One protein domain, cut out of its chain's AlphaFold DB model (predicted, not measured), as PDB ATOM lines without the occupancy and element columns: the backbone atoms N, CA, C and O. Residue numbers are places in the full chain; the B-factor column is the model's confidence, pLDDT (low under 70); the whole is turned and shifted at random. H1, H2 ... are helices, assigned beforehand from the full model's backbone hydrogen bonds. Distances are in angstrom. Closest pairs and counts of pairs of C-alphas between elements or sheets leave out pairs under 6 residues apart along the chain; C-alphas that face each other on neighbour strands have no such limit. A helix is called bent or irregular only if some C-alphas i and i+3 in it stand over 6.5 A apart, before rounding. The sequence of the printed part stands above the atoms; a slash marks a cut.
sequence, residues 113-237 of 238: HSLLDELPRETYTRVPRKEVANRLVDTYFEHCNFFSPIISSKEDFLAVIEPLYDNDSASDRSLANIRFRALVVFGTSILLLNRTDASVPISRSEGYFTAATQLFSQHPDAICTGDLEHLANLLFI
ATOM      1  N   HIS A 113     -21.869 -22.250  58.161       53.94
ATOM      2  CA  HIS A 113     -22.946 -21.694  57.337       53.94
ATOM      3  C   HIS A 113     -22.616 -20.312  56.746       53.94
ATOM      4  O   HIS A 113     -23.000 -20.036  55.612       53.94
ATOM      5  N   SER A 114     -21.858 -19.466  57.460       59.56
ATOM      6  CA  SER A 114     -21.446 -18.149  56.945       59.56
ATOM      7  C   SER A 114     -20.475 -18.262  55.763       59.56
ATOM      8  O   SER A 114     -20.574 -17.510  54.799       59.56
ATOM      9  N   LEU A 115     -19.587 -19.262  55.800       56.94
ATOM     10  CA  LEU A 115     -18.626 -19.564  54.736       56.94
ATOM     11  C   LEU A 115     -19.361 -20.044  53.475       56.94
ATOM     12  O   LEU A 115     -19.017 -19.675  52.354       56.94
ATOM     13  N   LEU A 116     -20.432 -20.820  53.658       59.16
ATOM     14  CA  LEU A 116     -21.250 -21.323  52.563       59.16
ATOM     15  C   LEU A 116     -22.061 -20.235  51.851       59.16
ATOM     16  O   LEU A 116     -22.252 -20.351  50.641       59.16
ATOM     17  N   ASP A 117     -22.536 -19.204  52.540       59.47
ATOM     18  CA  ASP A 117     -23.251 -18.107  51.872       59.47
ATOM     19  C   ASP A 117     -22.323 -17.213  51.034       59.47
ATOM     20  O   ASP A 117     -22.768 -16.595  50.064       59.47
ATOM     21  N   GLU A 118     -21.028 -17.184  51.354       58.56
ATOM     22  CA  GLU A 118     -20.032 -16.373  50.648       58.56
ATOM     23  C   GLU A 118     -19.380 -17.078  49.444       58.56
ATOM     24  O   GLU A 118     -18.703 -16.426  48.640       58.56
ATOM     25  N   LEU A 119     -19.598 -18.387  49.275       54.59
ATOM     26  CA  LEU A 119     -19.093 -19.142  48.127       54.59
ATOM     27  C   LEU A 119     -19.937 -18.888  46.862       54.59
ATOM     28  O   LEU A 119     -21.171 -18.891  46.930       54.59
ATOM     29  N   PRO A 120     -19.309 -18.706  45.681       54.53
ATOM     30  CA  PRO A 120     -20.030 -18.541  44.424       54.53
ATOM     31  C   PRO A 120     -20.967 -19.726  44.160       54.53
ATOM     32  O   PRO A 120     -20.565 -20.887  44.236       54.53
ATOM     33  N   ARG A 121     -22.229 -19.440  43.826       51.25
ATOM     34  CA  ARG A 121     -23.196 -20.475  43.448       51.25
ATOM     35  C   ARG A 121     -22.856 -21.009  42.052       51.25
ATOM     36  O   ARG A 121     -22.981 -20.282  41.072       51.25
ATOM     37  N   GLU A 122     -22.375 -22.250  42.016       47.47
ATOM     38  CA  GLU A 122     -22.540 -23.317  41.003       47.47
ATOM     39  C   GLU A 122     -22.361 -23.028  39.498       47.47
ATOM     40  O   GLU A 122     -22.574 -23.934  38.701       47.47
ATOM     41  N   THR A 123     -21.955 -21.843  39.031       44.56
ATOM     42  CA  THR A 123     -21.841 -21.655  37.562       44.56
ATOM     43  C   THR A 123     -20.771 -20.694  37.073       44.56
ATOM     44  O   THR A 123     -20.572 -20.590  35.868       44.56
ATOM     45  N   TYR A 124     -20.036 -20.021  37.960       45.50
ATOM     46  CA  TYR A 124     -18.988 -19.106  37.515       45.50
ATOM     47  C   TYR A 124     -17.708 -19.280  38.320       45.50
ATOM     48  O   TYR A 124     -17.665 -19.069  39.529       45.50
ATOM     49  N   THR A 125     -16.679 -19.651  37.561       56.06
ATOM     50  CA  THR A 125     -15.236 -19.802  37.787       56.06
ATOM     51  C   THR A 125     -14.561 -18.585  38.439       56.06
ATOM     52  O   THR A 125     -13.512 -18.116  37.992       56.06
ATOM     53  N   ARG A 126     -15.142 -18.039  39.510       63.56
ATOM     54  CA  ARG A 126     -14.549 -16.948  40.278       63.56
ATOM     55  C   ARG A 126     -13.838 -17.517  41.498       63.56
ATOM     56  O   ARG A 126     -14.436 -18.231  42.299       63.56
ATOM     57  N   VAL A 127     -12.558 -17.179  41.623       69.06
ATOM     58  CA  VAL A 127     -11.774 -17.429  42.835       69.06
ATOM     59  C   VAL A 127     -12.550 -16.825  44.025       69.06
ATOM     60  O   VAL A 127     -13.036 -15.692  43.896       69.06
ATOM     61  N   PRO A 128     -12.773 -17.575  45.123       74.62
ATOM     62  CA  PRO A 128     -13.521 -17.081  46.282       74.62
ATOM     63  C   PRO A 128     -12.852 -15.833  46.872       74.62
ATOM     64  O   PRO A 128     -11.691 -15.566  46.592       74.62
ATOM     65  N   ARG A 129     -13.569 -15.036  47.674       78.94
ATOM     66  CA  ARG A 129     -12.967 -13.856  48.328       78.94
ATOM     67  C   ARG A 129     -11.770 -14.268  49.196       78.94
ATOM     68  O   ARG A 129     -11.767 -15.383  49.717       78.94
ATOM     69  N   LYS A 130     -10.788 -13.375  49.385       79.56
ATOM     70  CA  LYS A 130      -9.537 -13.665  50.119       79.56
ATOM     71  C   LYS A 130      -9.816 -14.225  51.520       79.56
ATOM     72  O   LYS A 130      -9.153 -15.160  51.954       79.56
ATOM     73  N   GLU A 131     -10.853 -13.731  52.194       79.81
ATOM     74  CA  GLU A 131     -11.271 -14.192  53.523       79.81
ATOM     75  C   GLU A 131     -11.790 -15.638  53.507       79.81
ATOM     76  O   GLU A 131     -11.450 -16.434  54.381       79.81
ATOM     77  N   VAL A 132     -12.585 -15.991  52.492       79.69
ATOM     78  CA  VAL A 132     -13.146 -17.339  52.311       79.69
ATOM     79  C   VAL A 132     -12.057 -18.315  51.886       79.69
ATOM     80  O   VAL A 132     -11.992 -19.426  52.403       79.69
ATOM     81  N   ALA A 133     -11.174 -17.891  50.984       83.50
ATOM     82  CA  ALA A 133     -10.032 -18.678  50.548       83.50
ATOM     83  C   ALA A 133      -9.107 -19.022  51.716       83.50
ATOM     84  O   ALA A 133      -8.753 -20.185  51.874       83.50
ATOM     85  N   ASN A 134      -8.794 -18.048  52.577       84.56
ATOM     86  CA  ASN A 134      -8.006 -18.291  53.782       84.56
ATOM     87  C   ASN A 134      -8.673 -19.334  54.682       84.56
ATOM     88  O   ASN A 134      -8.019 -20.285  55.085       84.56
ATOM     89  N   ARG A 135      -9.985 -19.225  54.926       82.75
ATOM     90  CA  ARG A 135     -10.712 -20.218  55.735       82.75
ATOM     91  C   ARG A 135     -10.718 -21.610  55.104       82.75
ATOM     92  O   ARG A 135     -10.551 -22.589  55.814       82.75
ATOM     93  N   LEU A 136     -10.880 -21.714  53.784       82.19
ATOM     94  CA  LEU A 136     -10.808 -23.002  53.085       82.19
ATOM     95  C   LEU A 136      -9.410 -23.616  53.170       82.19
ATOM     96  O   LEU A 136      -9.288 -24.826  53.348       82.19
ATOM     97  N   VAL A 137      -8.363 -22.800  53.056       85.38
ATOM     98  CA  VAL A 137      -6.978 -23.245  53.232       85.38
ATOM     99  C   VAL A 137      -6.745 -23.686  54.677       85.38
ATOM    100  O   VAL A 137      -6.148 -24.734  54.893       85.38
ATOM    101  N   ASP A 138      -7.281 -22.965  55.663       84.31
ATOM    102  CA  ASP A 138      -7.230 -23.373  57.072       84.31
ATOM    103  C   ASP A 138      -7.851 -24.762  57.255       84.31
ATOM    104  O   ASP A 138      -7.201 -25.659  57.786       84.31
ATOM    105  N   THR A 139      -9.060 -24.966  56.722       82.56
ATOM    106  CA  THR A 139      -9.759 -26.259  56.736       82.56
ATOM    107  C   THR A 139      -8.971 -27.349  56.008       82.56
ATOM    108  O   THR A 139      -8.934 -28.493  56.461       82.56
ATOM    109  N   TYR A 140      -8.312 -27.017  54.895       82.00
ATOM    110  CA  TYR A 140      -7.453 -27.956  54.177       82.00
ATOM    111  C   TYR A 140      -6.299 -28.422  55.061       82.00
ATOM    112  O   TYR A 140      -6.156 -29.616  55.289       82.00
ATOM    113  N   PHE A 141      -5.496 -27.507  55.600       80.94
ATOM    114  CA  PHE A 141      -4.326 -27.874  56.405       80.94
ATOM    115  C   PHE A 141      -4.703 -28.512  57.747       80.94
ATOM    116  O   PHE A 141      -3.973 -29.368  58.244       80.94
ATOM    117  N   GLU A 142      -5.860 -28.166  58.312       82.69
ATOM    118  CA  GLU A 142      -6.376 -28.802  59.525       82.69
ATOM    119  C   GLU A 142      -6.723 -30.284  59.300       82.69
ATOM    120  O   GLU A 142      -6.479 -31.118  60.177       82.69
ATOM    121  N   HIS A 143      -7.238 -30.641  58.117       74.69
ATOM    122  CA  HIS A 143      -7.765 -31.984  57.845       74.69
ATOM    123  C   HIS A 143      -6.924 -32.837  56.872       74.69
ATOM    124  O   HIS A 143      -7.029 -34.063  56.908       74.69
ATOM    125  N   CYS A 144      -6.053 -32.245  56.049       71.31
ATOM    126  CA  CYS A 144      -5.192 -32.937  55.073       71.31
ATOM    127  C   CYS A 144      -3.758 -33.202  55.562       71.31
ATOM    128  O   CYS A 144      -2.933 -33.659  54.770       71.31
ATOM    129  N   ASN A 145      -3.458 -33.002  56.853       59.78
ATOM    130  CA  ASN A 145      -2.116 -33.176  57.441       59.78
ATOM    131  C   ASN A 145      -1.434 -34.534  57.147       59.78
ATOM    132  O   ASN A 145      -0.221 -34.649  57.282       59.78
ATOM    133  N   PHE A 146      -2.188 -35.564  56.744       54.28
ATOM    134  CA  PHE A 146      -1.655 -36.891  56.411       54.28
ATOM    135  C   PHE A 146      -1.405 -37.122  54.905       54.28
ATOM    136  O   PHE A 146      -0.676 -38.043  54.549       54.28
ATOM    137  N   PHE A 147      -1.987 -36.302  54.021       51.81
ATOM    138  CA  PHE A 147      -1.982 -36.502  52.560       51.81
ATOM    139  C   PHE A 147      -1.215 -35.430  51.778       51.81
ATOM    140  O   PHE A 147      -1.093 -35.543  50.563       51.81
ATOM    141  N   SER A 148      -0.675 -34.407  52.448       55.47
ATOM    142  CA  SER A 148      -0.009 -33.281  51.787       55.47
ATOM    143  C   SER A 148       1.486 -33.161  52.128       55.47
ATOM    144  O   SER A 148       1.911 -32.130  52.642       55.47
ATOM    145  N   PRO A 149       2.346 -34.137  51.775       55.38
ATOM    146  CA  PRO A 149       3.768 -33.843  51.585       55.38
ATOM    147  C   PRO A 149       4.013 -32.934  50.359       55.38
ATOM    148  O   PRO A 149       5.147 -32.550  50.094       55.38
ATOM    149  N   ILE A 150       2.956 -32.599  49.608       63.06
ATOM    150  CA  ILE A 150       2.987 -31.796  48.382       63.06
ATOM    151  C   ILE A 150       3.092 -30.295  48.685       63.06
ATOM    152  O   ILE A 150       3.737 -29.564  47.938       63.06
ATOM    153  N   ILE A 151       2.468 -29.832  49.774       68.19
ATOM    154  CA  ILE A 151       2.504 -28.427  50.196       68.19
ATOM    155  C   ILE A 151       3.211 -28.328  51.543       68.19
ATOM    156  O   ILE A 151       2.709 -28.826  52.548       68.19
ATOM    157  N   SER A 152       4.386 -27.695  51.549       69.81
ATOM    158  CA  SER A 152       5.297 -27.672  52.698       69.81
ATOM    159  C   SER A 152       4.754 -26.902  53.899       69.81
ATOM    160  O   SER A 152       4.984 -27.310  55.036       69.81
ATOM    161  N   SER A 153       4.028 -25.806  53.669       77.12
ATOM    162  CA  SER A 153       3.383 -25.051  54.738       77.12
ATOM    163  C   SER A 153       2.170 -24.276  54.235       77.12
ATOM    164  O   SER A 153       2.013 -23.996  53.041       77.12
ATOM    165  N   LYS A 154       1.301 -23.925  55.180       81.06
ATOM    166  CA  LYS A 154       0.128 -23.090  54.943       81.06
ATOM    167  C   LYS A 154       0.533 -21.687  54.508       81.06
ATOM    168  O   LYS A 154      -0.049 -21.139  53.576       81.06
ATOM    169  N   GLU A 155       1.507 -21.106  55.195       80.56
ATOM    170  CA  GLU A 155       1.991 -19.750  54.954       80.56
ATOM    171  C   GLU A 155       2.608 -19.635  53.556       80.56
ATOM    172  O   GLU A 155       2.294 -18.689  52.832       80.56
ATOM    173  N   ASP A 156       3.385 -20.639  53.140       80.62
ATOM    174  CA  ASP A 156       3.956 -20.693  51.792       80.62
ATOM    175  C   ASP A 156       2.855 -20.796  50.733       80.62
ATOM    176  O   ASP A 156       2.905 -20.115  49.711       80.62
ATOM    177  N   PHE A 157       1.812 -21.596  50.980       82.25
ATOM    178  CA  PHE A 157       0.691 -21.702  50.048       82.25
ATOM    179  C   PHE A 157      -0.085 -20.391  49.910       82.25
ATOM    180  O   PHE A 157      -0.430 -19.996  48.797       82.25
ATOM    181  N   LEU A 158      -0.340 -19.700  51.024       83.44
ATOM    182  CA  LEU A 158      -1.016 -18.403  51.015       83.44
ATOM    183  C   LEU A 158      -0.208 -17.349  50.250       83.44
ATOM    184  O   LEU A 158      -0.792 -16.593  49.475       83.44
ATOM    185  N   ALA A 159       1.120 -17.354  50.397       82.75
ATOM    186  CA  ALA A 159       2.012 -16.503  49.615       82.75
ATOM    187  C   ALA A 159       1.971 -16.844  48.113       82.75
ATOM    188  O   ALA A 159       1.995 -15.950  47.270       82.75
ATOM    189  N   VAL A 160       1.850 -18.129  47.762       82.56
ATOM    190  CA  VAL A 160       1.753 -18.583  46.364       82.56
ATOM    191  C   VAL A 160       0.432 -18.178  45.710       82.56
ATOM    192  O   VAL A 160       0.430 -17.875  44.521       82.56
ATOM    193  N   ILE A 161      -0.687 -18.150  46.445       84.00
ATOM    194  CA  ILE A 161      -1.996 -17.752  45.893       84.00
ATOM    195  C   ILE A 161      -2.261 -16.243  45.956       84.00
ATOM    196  O   ILE A 161      -3.228 -15.780  45.356       84.00
ATOM    197  N   GLU A 162      -1.438 -15.465  46.662       83.62
ATOM    198  CA  GLU A 162      -1.573 -14.006  46.763       83.62
ATOM    199  C   GLU A 162      -1.624 -13.292  45.391       83.62
ATOM    200  O   GLU A 162      -2.531 -12.475  45.197       83.62
ATOM    201  N   PRO A 163      -0.812 -13.681  44.383       81.12
ATOM    202  CA  PRO A 163      -0.896 -13.145  43.023       81.12
ATOM    203  C   PRO A 163      -2.220 -13.418  42.293       81.12
ATOM    204  O   PRO A 163      -2.464 -12.825  41.251       81.12
ATOM    205  N   LEU A 164      -3.090 -14.311  42.789       77.25
ATOM    206  CA  LEU A 164      -4.434 -14.497  42.217       77.25
ATOM    207  C   LEU A 164      -5.396 -13.360  42.585       77.25
ATOM    208  O   LEU A 164      -6.458 -13.237  41.970       77.25
ATOM    209  N   TYR A 165      -5.059 -12.585  43.618       78.25
ATOM    210  CA  TYR A 165      -5.871 -11.486  44.142       78.25
ATOM    211  C   TYR A 165      -5.289 -10.116  43.820       78.25
ATOM    212  O   TYR A 165      -6.046  -9.144  43.758       78.25
ATOM    213  N   ASP A 166      -3.978 -10.040  43.599       75.62
ATOM    214  CA  ASP A 166      -3.356  -8.861  43.018       75.62
ATOM    215  C   ASP A 166      -3.634  -8.816  41.513       75.62
ATOM    216  O   ASP A 166      -3.414  -9.776  40.783       75.62
ATOM    217  N   ASN A 167      -4.125  -7.674  41.031       59.91
ATOM    218  CA  ASN A 167      -4.406  -7.453  39.605       59.91
ATOM    219  C   ASN A 167      -3.127  -7.255  38.770       59.91
ATOM    220  O   ASN A 167      -3.208  -6.759  37.645       59.91
ATOM    221  N   ASP A 168      -1.959  -7.559  39.337       53.78
ATOM    222  CA  ASP A 168      -0.677  -7.291  38.707       53.78
ATOM    223  C   ASP A 168      -0.243  -8.488  37.857       53.78
ATOM    224  O   ASP A 168      -0.417  -9.651  38.224       53.78
ATOM    225  N   SER A 169       0.260  -8.182  36.665       55.09
ATOM    226  CA  SER A 169       0.418  -9.099  35.536       55.09
ATOM    227  C   SER A 169       1.485 -10.173  35.775       55.09
ATOM    228  O   SER A 169       2.598 -10.091  35.248       55.09
ATOM    229  N   ALA A 170       1.166 -11.204  36.555       56.41
ATOM    230  CA  ALA A 170       1.930 -12.440  36.524       56.41
ATOM    231  C   ALA A 170       1.809 -13.072  35.128       56.41
ATOM    232  O   ALA A 170       0.771 -12.966  34.476       56.41
ATOM    233  N   SER A 171       2.873 -13.735  34.664       62.00
ATOM    234  CA  SER A 171       2.852 -14.485  33.404       62.00
ATOM    235  C   SER A 171       1.645 -15.428  33.384       62.00
ATOM    236  O   SER A 171       1.460 -16.200  34.330       62.00
ATOM    237  N   ASP A 172       0.843 -15.382  32.312       67.69
ATOM    238  CA  ASP A 172      -0.394 -16.172  32.173       67.69
ATOM    239  C   ASP A 172      -0.165 -17.656  32.512       67.69
ATOM    240  O   ASP A 172      -1.018 -18.309  33.114       67.69
ATOM    241  N   ARG A 173       1.036 -18.175  32.215       68.38
ATOM    242  CA  ARG A 173       1.448 -19.557  32.494       68.38
ATOM    243  C   ARG A 173       1.615 -19.857  33.988       68.38
ATOM    244  O   ARG A 173       1.113 -20.874  34.461       68.38
ATOM    245  N   SER A 174       2.320 -19.005  34.736       73.88
ATOM    246  CA  SER A 174       2.511 -19.208  36.181       73.88
ATOM    247  C   SER A 174       1.206 -18.987  36.937       73.88
ATOM    248  O   SER A 174       0.888 -19.734  37.858       73.88
ATOM    249  N   LEU A 175       0.407 -18.011  36.499       79.31
ATOM    250  CA  LEU A 175      -0.890 -17.720  37.095       79.31
ATOM    251  C   LEU A 175      -1.891 -18.859  36.853       79.31
ATOM    252  O   LEU A 175      -2.633 -19.216  37.766       79.31
ATOM    253  N   ALA A 176      -1.870 -19.487  35.673       77.00
ATOM    254  CA  ALA A 176      -2.660 -20.681  35.371       77.00
ATOM    255  C   ALA A 176      -2.339 -21.851  36.319       77.00
ATOM    256  O   ALA A 176      -3.255 -22.461  36.872       77.00
ATOM    257  N   ASN A 177      -1.055 -22.125  36.565       78.75
ATOM    258  CA  ASN A 177      -0.619 -23.194  37.470       78.75
ATOM    259  C   ASN A 177      -1.038 -22.918  38.927       78.75
ATOM    260  O   ASN A 177      -1.651 -23.764  39.578       78.75
ATOM    261  N   ILE A 178      -0.809 -21.693  39.410       82.00
ATOM    262  CA  ILE A 178      -1.229 -21.263  40.752       82.00
ATOM    263  C   ILE A 178      -2.754 -21.360  40.898       82.00
ATOM    264  O   ILE A 178      -3.261 -21.873  41.896       82.00
ATOM    265  N   ARG A 179      -3.501 -20.914  39.883       83.44
ATOM    266  CA  ARG A 179      -4.966 -20.970  39.871       83.44
ATOM    267  C   ARG A 179      -5.469 -22.405  39.878       83.44
ATOM    268  O   ARG A 179      -6.404 -22.701  40.613       83.44
ATOM    269  N   PHE A 180      -4.846 -23.292  39.107       81.81
ATOM    270  CA  PHE A 180      -5.147 -24.718  39.129       81.81
ATOM    271  C   PHE A 180      -4.987 -25.294  40.542       81.81
ATOM    272  O   PHE A 180      -5.946 -25.844  41.085       81.81
ATOM    273  N   ARG A 181      -3.829 -25.078  41.180       81.62
ATOM    274  CA  ARG A 181      -3.559 -25.545  42.552       81.62
ATOM    275  C   ARG A 181      -4.576 -25.004  43.553       81.62
ATOM    276  O   ARG A 181      -5.113 -25.763  44.354       81.62
ATOM    277  N   ALA A 182      -4.889 -23.711  43.478       84.94
ATOM    278  CA  ALA A 182      -5.875 -23.079  44.348       84.94
ATOM    279  C   ALA A 182      -7.272 -23.697  44.192       84.94
ATOM    280  O   ALA A 182      -7.913 -24.017  45.188       84.94
ATOM    281  N   LEU A 183      -7.736 -23.913  42.954       83.50
ATOM    282  CA  LEU A 183      -9.045 -24.515  42.686       83.50
ATOM    283  C   LEU A 183      -9.140 -25.937  43.244       83.50
ATOM    284  O   LEU A 183     -10.149 -26.274  43.861       83.50
ATOM    285  N   VAL A 184      -8.095 -26.748  43.070       82.38
ATOM    286  CA  VAL A 184      -8.082 -28.113  43.601       82.38
ATOM    287  C   VAL A 184      -8.069 -28.112  45.127       82.38
ATOM    288  O   VAL A 184      -8.869 -28.818  45.738       82.38
ATOM    289  N   VAL A 185      -7.243 -27.270  45.756       85.12
ATOM    290  CA  VAL A 185      -7.230 -27.127  47.219       85.12
ATOM    291  C   VAL A 185      -8.606 -26.704  47.734       85.12
ATOM    292  O   VAL A 185      -9.122 -27.349  48.638       85.12
ATOM    293  N   PHE A 186      -9.261 -25.712  47.122       85.06
ATOM    294  CA  PHE A 186     -10.608 -25.287  47.525       85.06
ATOM    295  C   PHE A 186     -11.663 -26.383  47.347       85.06
ATOM    296  O   PHE A 186     -12.503 -26.567  48.229       85.06
ATOM    297  N   GLY A 187     -11.620 -27.126  46.236       81.75
ATOM    298  CA  GLY A 187     -12.504 -28.270  46.007       81.75
ATOM    299  C   GLY A 187     -12.347 -29.328  47.100       81.75
ATOM    300  O   GLY A 187     -13.337 -29.768  47.690       81.75
ATOM    301  N   THR A 188     -11.103 -29.658  47.444       82.06
ATOM    302  CA  THR A 188     -10.779 -30.619  48.503       82.06
ATOM    303  C   THR A 188     -11.190 -30.106  49.882       82.06
ATOM    304  O   THR A 188     -11.807 -30.854  50.638       82.06
ATOM    305  N   SER A 189     -10.966 -28.829  50.203       84.00
ATOM    306  CA  SER A 189     -11.441 -28.216  51.453       84.00
ATOM    307  C   SER A 189     -12.950 -28.345  51.627       84.00
ATOM    308  O   SER A 189     -13.416 -28.621  52.727       84.00
ATOM    309  N   ILE A 190     -13.727 -28.162  50.556       80.81
ATOM    310  CA  ILE A 190     -15.191 -28.277  50.599       80.81
ATOM    311  C   ILE A 190     -15.620 -29.734  50.806       80.81
ATOM    312  O   ILE A 190     -16.566 -29.978  51.551       80.81
ATOM    313  N   LEU A 191     -14.920 -30.704  50.206       79.81
ATOM    314  CA  LEU A 191     -15.161 -32.127  50.470       79.81
ATOM    315  C   LEU A 191     -14.863 -32.495  51.929       79.81
ATOM    316  O   LEU A 191     -15.651 -33.196  52.564       79.81
ATOM    317  N   LEU A 192     -13.759 -31.989  52.481       80.50
ATOM    318  CA  LEU A 192     -13.430 -32.162  53.897       80.50
ATOM    319  C   LEU A 192     -14.486 -31.507  54.789       80.50
ATOM    320  O   LEU A 192     -14.936 -32.119  55.757       80.50
ATOM    321  N   LEU A 193     -14.944 -30.307  54.428       80.62
ATOM    322  CA  LEU A 193     -15.984 -29.608  55.169       80.62
ATOM    323  C   LEU A 193     -17.313 -30.372  55.119       80.62
ATOM    324  O   LEU A 193     -17.949 -30.520  56.155       80.62
ATOM    325  N   ASN A 194     -17.698 -30.942  53.971       79.50
ATOM    326  CA  ASN A 194     -18.869 -31.820  53.862       79.50
ATOM    327  C   ASN A 194     -18.757 -33.060  54.760       79.50
ATOM    328  O   ASN A 194     -19.743 -33.475  55.368       79.50
ATOM    329  N   ARG A 195     -17.550 -33.618  54.908       74.56
ATOM    330  CA  ARG A 195     -17.305 -34.726  55.837       74.56
ATOM    331  C   ARG A 195     -17.497 -34.310  57.301       74.56
ATOM    332  O   ARG A 195     -17.926 -35.135  58.103       74.56
ATOM    333  N   THR A 196     -17.190 -33.061  57.652       71.56
ATOM    334  CA  THR A 196     -17.434 -32.513  59.001       71.56
ATOM    335  C   THR A 196     -18.871 -32.030  59.213       71.56
ATOM    336  O   THR A 196     -19.377 -32.079  60.331       71.56
ATOM    337  N   ASP A 197     -19.536 -31.584  58.149       71.31
ATOM    338  CA  ASP A 197     -20.849 -30.955  58.168       71.31
ATOM    339  C   ASP A 197     -21.621 -31.313  56.888       71.31
ATOM    340  O   ASP A 197     -21.428 -30.731  55.818       71.31
ATOM    341  N   ALA A 198     -22.546 -32.267  57.014       72.56
ATOM    342  CA  ALA A 198     -23.348 -32.769  55.900       72.56
ATOM    343  C   ALA A 198     -24.285 -31.715  55.274       72.56
ATOM    344  O   ALA A 198     -24.904 -31.985  54.245       72.56
ATOM    345  N   SER A 199     -24.410 -30.520  55.868       71.62
ATOM    346  CA  SER A 199     -25.176 -29.409  55.290       71.62
ATOM    347  C   SER A 199     -24.461 -28.718  54.120       71.62
ATOM    348  O   SER A 199     -25.093 -27.981  53.359       71.62
ATOM    349  N   VAL A 200     -23.159 -28.966  53.945       71.75
ATOM    350  CA  VAL A 200     -22.353 -28.437  52.840       71.75
ATOM    351  C   VAL A 200     -22.654 -29.242  51.571       71.75
ATOM    352  O   VAL A 200     -22.379 -30.438  51.544       71.75
ATOM    353  N   PRO A 201     -23.178 -28.645  50.492       72.94
ATOM    354  CA  PRO A 201     -23.471 -29.397  49.277       72.94
ATOM    355  C   PRO A 201     -22.185 -29.746  48.511       72.94
ATOM    356  O   PRO A 201     -21.384 -28.867  48.182       72.94
ATOM    357  N   ILE A 202     -22.018 -31.033  48.188       74.88
ATOM    358  CA  ILE A 202     -20.880 -31.569  47.412       74.88
ATOM    359  C   ILE A 202     -20.838 -30.971  45.995       74.88
ATOM    360  O   ILE A 202     -19.761 -30.766  45.447       74.88
ATOM    361  N   SER A 203     -21.985 -30.574  45.436       76.06
ATOM    362  CA  SER A 203     -22.076 -29.897  44.129       76.06
ATOM    363  C   SER A 203     -21.164 -28.670  44.008       76.06
ATOM    364  O   SER A 203     -20.718 -28.310  42.918       76.06
ATOM    365  N   ARG A 204     -20.830 -28.022  45.132       72.94
ATOM    366  CA  ARG A 204     -19.915 -26.877  45.137       72.94
ATOM    367  C   ARG A 204     -18.464 -27.268  44.915       72.94
ATOM    368  O   ARG A 204     -17.759 -26.509  44.257       72.94
ATOM    369  N   SER A 205     -18.012 -28.412  45.427       79.19
ATOM    370  CA  SER A 205     -16.651 -28.882  45.155       79.19
ATOM    371  C   SER A 205     -16.512 -29.333  43.701       79.19
ATOM    372  O   SER A 205     -15.506 -29.021  43.067       79.19
ATOM    373  N   GLU A 206     -17.550 -29.952  43.129       78.19
ATOM    374  CA  GLU A 206     -17.586 -30.359  41.715       78.19
ATOM    375  C   GLU A 206     -17.341 -29.183  40.761       78.19
ATOM    376  O   GLU A 206     -16.610 -29.324  39.779       78.19
ATOM    377  N   GLY A 207     -17.875 -27.995  41.070       77.38
ATOM    378  CA  GLY A 207     -17.617 -26.782  40.290       77.38
ATOM    379  C   GLY A 207     -16.139 -26.377  40.275       77.38
ATOM    380  O   GLY A 207     -15.610 -25.996  39.228       77.38
ATOM    381  N   TYR A 208     -15.444 -26.511  41.408       78.19
ATOM    382  CA  TYR A 208     -14.010 -26.228  41.508       78.19
ATOM    383  C   TYR A 208     -13.160 -27.266  40.767       78.19
ATOM    384  O   TYR A 208     -12.243 -26.886  40.036       78.19
ATOM    385  N   PHE A 209     -13.498 -28.553  40.868       79.06
ATOM    386  CA  PHE A 209     -12.806 -29.611  40.124       79.06
ATOM    387  C   PHE A 209     -13.046 -29.519  38.613       79.06
ATOM    388  O   PHE A 209     -12.122 -29.693  37.817       79.06
ATOM    389  N   THR A 210     -14.261 -29.164  38.194       79.62
ATOM    390  CA  THR A 210     -14.575 -28.928  36.777       79.62
ATOM    391  C   THR A 210     -13.780 -27.736  36.238       79.62
ATOM    392  O   THR A 210     -13.203 -27.803  35.156       79.62
ATOM    393  N   ALA A 211     -13.666 -26.659  37.020       78.88
ATOM    394  CA  ALA A 211     -12.840 -25.512  36.657       78.88
ATOM    395  C   ALA A 211     -11.348 -25.875  36.565       78.88
ATOM    396  O   ALA A 211     -10.669 -25.437  35.639       78.88
ATOM    397  N   ALA A 212     -10.840 -26.691  37.493       77.88
ATOM    398  CA  ALA A 212      -9.454 -27.145  37.489       77.88
ATOM    399  C   ALA A 212      -9.143 -28.038  36.275       77.88
ATOM    400  O   ALA A 212      -8.138 -27.830  35.601       77.88
ATOM    401  N   THR A 213     -10.026 -28.981  35.939       77.62
ATOM    402  CA  THR A 213      -9.863 -29.858  34.763       77.62
ATOM    403  C   THR A 213      -9.987 -29.096  33.441       77.62
ATOM    404  O   THR A 213      -9.264 -29.387  32.488       77.62
ATOM    405  N   GLN A 214     -10.840 -28.070  33.378       77.94
ATOM    406  CA  GLN A 214     -10.902 -27.168  32.229       77.94
ATOM    407  C   GLN A 214      -9.623 -26.329  32.087       77.94
ATOM    408  O   GLN A 214      -9.134 -26.132  30.980       77.94
ATOM    409  N   LEU A 215      -9.054 -25.854  33.195       76.06
ATOM    410  CA  LEU A 215      -7.800 -25.100  33.177       76.06
ATOM    411  C   LEU A 215      -6.626 -26.000  32.754       76.06
ATOM    412  O   LEU A 215      -5.783 -25.590  31.959       76.06
ATOM    413  N   PHE A 216      -6.638 -27.260  33.198       73.38
ATOM    414  CA  PHE A 216      -5.700 -28.290  32.758       73.38
ATOM    415  C   PHE A 216      -5.761 -28.539  31.247       73.38
ATOM    416  O   PHE A 216      -4.722 -28.599  30.598       73.38
ATOM    417  N   SER A 217      -6.962 -28.635  30.667       74.19
ATOM    418  CA  SER A 217      -7.113 -28.854  29.223       74.19
ATOM    419  C   SER A 217      -6.773 -27.626  28.375       74.19
ATOM    420  O   SER A 217      -6.338 -27.778  27.239       74.19
ATOM    421  N   GLN A 218      -6.940 -26.417  28.914       75.88
ATOM    422  CA  GLN A 218      -6.594 -25.171  28.222       75.88
ATOM    423  C   GLN A 218      -5.091 -24.878  28.236       75.88
ATOM    424  O   GLN A 218      -4.580 -24.265  27.300       75.88
ATOM    425  N   HIS A 219      -4.384 -25.302  29.284       72.81
ATOM    426  CA  HIS A 219      -2.962 -25.018  29.463       72.81
ATOM    427  C   HIS A 219      -2.164 -26.264  29.883       72.81
ATOM    428  O   HIS A 219      -1.502 -26.234  30.928       72.81
ATOM    429  N   PRO A 220      -2.164 -27.344  29.075       69.75
ATOM    430  CA  PRO A 220      -1.415 -28.554  29.401       69.75
ATOM    431  C   PRO A 220       0.079 -28.243  29.532       69.75
ATOM    432  O   PRO A 220       0.710 -28.660  30.495       69.75
ATOM    433  N   ASP A 221       0.620 -27.385  28.667       67.94
ATOM    434  CA  ASP A 221       2.031 -26.993  28.696       67.94
ATOM    435  C   ASP A 221       2.409 -26.253  29.990       67.94
ATOM    436  O   ASP A 221       3.536 -26.347  30.472       67.94
ATOM    437  N   ALA A 222       1.477 -25.502  30.584       66.69
ATOM    438  CA  ALA A 222       1.709 -24.744  31.815       66.69
ATOM    439  C   ALA A 222       1.772 -25.624  33.069       66.69
ATOM    440  O   ALA A 222       2.427 -25.261  34.050       66.69
ATOM    441  N   ILE A 223       1.067 -26.752  33.038       64.00
ATOM    442  CA  ILE A 223       0.828 -27.616  34.198       64.00
ATOM    443  C   ILE A 223       1.642 -28.916  34.096       64.00
ATOM    444  O   ILE A 223       2.024 -29.491  35.119       64.00
ATOM    445  N   CYS A 224       1.971 -29.336  32.874       64.19
ATOM    446  CA  CYS A 224       2.750 -30.520  32.532       64.19
ATOM    447  C   CYS A 224       4.139 -30.143  32.019       64.19
ATOM    448  O   CYS A 224       4.505 -30.415  30.881       64.19
ATOM    449  N   THR A 225       4.931 -29.512  32.882       64.94
ATOM    450  CA  THR A 225       6.321 -29.137  32.584       64.94
ATOM    451  C   THR A 225       7.309 -30.305  32.682       64.94
ATOM    452  O   THR A 225       8.467 -30.138  32.313       64.94
ATOM    453  N   GLY A 226       6.873 -31.480  33.158       62.56
ATOM    454  CA  GLY A 226       7.730 -32.659  33.355       62.56
ATOM    455  C   GLY A 226       8.628 -32.596  34.598       62.56
ATOM    456  O   GLY A 226       9.475 -33.465  34.778       62.56
ATOM    457  N   ASP A 227       8.445 -31.582  35.444       64.44
ATOM    458  CA  ASP A 227       9.209 -31.371  36.677       64.44
ATOM    459  C   ASP A 227       8.487 -31.961  37.909       64.44
ATOM    460  O   ASP A 227       7.339 -32.401  37.823       64.44
ATOM    461  N   LEU A 228       9.115 -31.936  39.087       62.66
ATOM    462  CA  LEU A 228       8.516 -32.355  40.364       62.66
ATOM    463  C   LEU A 228       7.157 -31.669  40.619       62.66
ATOM    464  O   LEU A 228       6.227 -32.274  41.156       62.66
ATOM    465  N   GLU A 229       7.016 -30.423  40.165       65.50
ATOM    466  CA  GLU A 229       5.768 -29.660  40.218       65.50
ATOM    467  C   GLU A 229       4.625 -30.272  39.403       65.50
ATOM    468  O   GLU A 229       3.462 -30.130  39.783       65.50
ATOM    469  N   HIS A 230       4.937 -30.960  38.303       67.88
ATOM    470  CA  HIS A 230       3.952 -31.677  37.503       67.88
ATOM    471  C   HIS A 230       3.428 -32.908  38.251       67.88
ATOM    472  O   HIS A 230       2.220 -33.136  38.275       67.88
ATOM    473  N   LEU A 231       4.309 -33.655  38.926       61.25
ATOM    474  CA  LEU A 231       3.915 -34.810  39.739       61.25
ATOM    475  C   LEU A 231       3.067 -34.386  40.947       61.25
ATOM    476  O   LEU A 231       2.062 -35.024  41.249       61.25
ATOM    477  N   ALA A 232       3.415 -33.260  41.573       67.00
ATOM    478  CA  ALA A 232       2.594 -32.610  42.593       67.00
ATOM    479  C   ALA A 232       1.199 -32.235  42.061       67.00
ATOM    480  O   ALA A 232       0.191 -32.551  42.686       67.00
ATOM    481  N   ASN A 233       1.131 -31.611  40.879       68.44
ATOM    482  CA  ASN A 233      -0.126 -31.239  40.226       68.44
ATOM    483  C   ASN A 233      -0.989 -32.452  39.861       68.44
ATOM    484  O   ASN A 233      -2.208 -32.381  39.982       68.44
ATOM    485  N   LEU A 234      -0.372 -33.559  39.447       66.94
ATOM    486  CA  LEU A 234      -1.075 -34.803  39.145       66.94
ATOM    487  C   LEU A 234      -1.637 -35.448  40.417       66.94
ATOM    488  O   LEU A 234      -2.778 -35.891  40.428       66.94
ATOM    489  N   LEU A 235      -0.860 -35.447  41.504       67.50
ATOM    490  CA  LEU A 235      -1.269 -36.010  42.790       67.50
ATOM    491  C   LEU A 235      -2.414 -35.221  43.447       67.50
ATOM    492  O   LEU A 235      -3.143 -35.771  44.258       67.50
ATOM    493  N   PHE A 236      -2.618 -33.958  43.069       68.00
ATOM    494  CA  PHE A 236      -3.809 -33.200  43.458       68.00
ATOM    495  C   PHE A 236      -5.097 -33.672  42.756       68.00
ATOM    496  O   PHE A 236      -6.184 -33.413  43.265       68.00
ATOM    497  N   ILE A 237      -4.995 -34.322  41.591       63.78
ATOM    498  CA  ILE A 237      -6.150 -34.765  40.787       63.78
ATOM    499  C   ILE A 237      -6.613 -36.182  41.169       63.78
ATOM    500  O   ILE A 237      -7.790 -36.495  40.988       63.78
TER     501      ILE A 237
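This is residues 113 to 237 of the 238 residues of an uncharacterized protein of Neonectria ditissima (UniProt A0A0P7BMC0). One long helix, H4, runs through the middle; H5 folds back along it as a hairpin, and on the side away from H5 a second hairpin, H2 and H3, crosses it. Little H6 sits by the beginning of H4, H7 lies near H4, and H1 lies near H2; residues 166 to 171 stick out. The 125 printed residues include seven named helices, H1 to H7 in order, and no named strand: all helix, with packing part aligned, part crossed. The whole is compact, radius of gyration of the C-alphas 13.9 A, spanning 39 by 31 by 24 A.

H4, residues 172 to 196, is 35.7 A long, from C-alpha 172 at (-0.394, -16.172, 32.173) to C-alpha 196 at (-17.434, -32.513, 59.001). H5 is residues 203 to 218, 22.7 A; H2 130 to 143, 20.0 A; H3 154 to 164, 16.0 A, only just irregular, C-alphas 160 and 163 being 6.9 A apart. H1 is residues 113 to 118, H6 220 to 223 and H7 228 to 235, ending at (-1.269, -36.010, 42.790).

The hub H4 touches H5, opposite ways at a shallow tilt of 22 degrees; closest C-alphas Gly 187 and Ser 205, 4.3 A. With residues 185 to 193 alone it touches H2, a steep 60 degrees; Tyr 140 and Ser 189, 4.8 A. With 175 to 182 alone it touches H3; Ile 161 and Ile 178, 6.3 A. H2 and H5 are apart. Every O i to N i+4 pair is within hydrogen-bond range in H1, H2, H4 and H7, but 5 of 7 in H3 and 11 of 12 in H5; H6 is too short for one.

The C-alphas of His 113 and Gly 226 are farthest apart, 40.5 A. The printed part has no cut; the link H1 to H2 is long. Mean pLDDT of the printed part is 72.1, under 70 at residues 113 to 127, 145 to 152, 167 to 173 and 220 to 237.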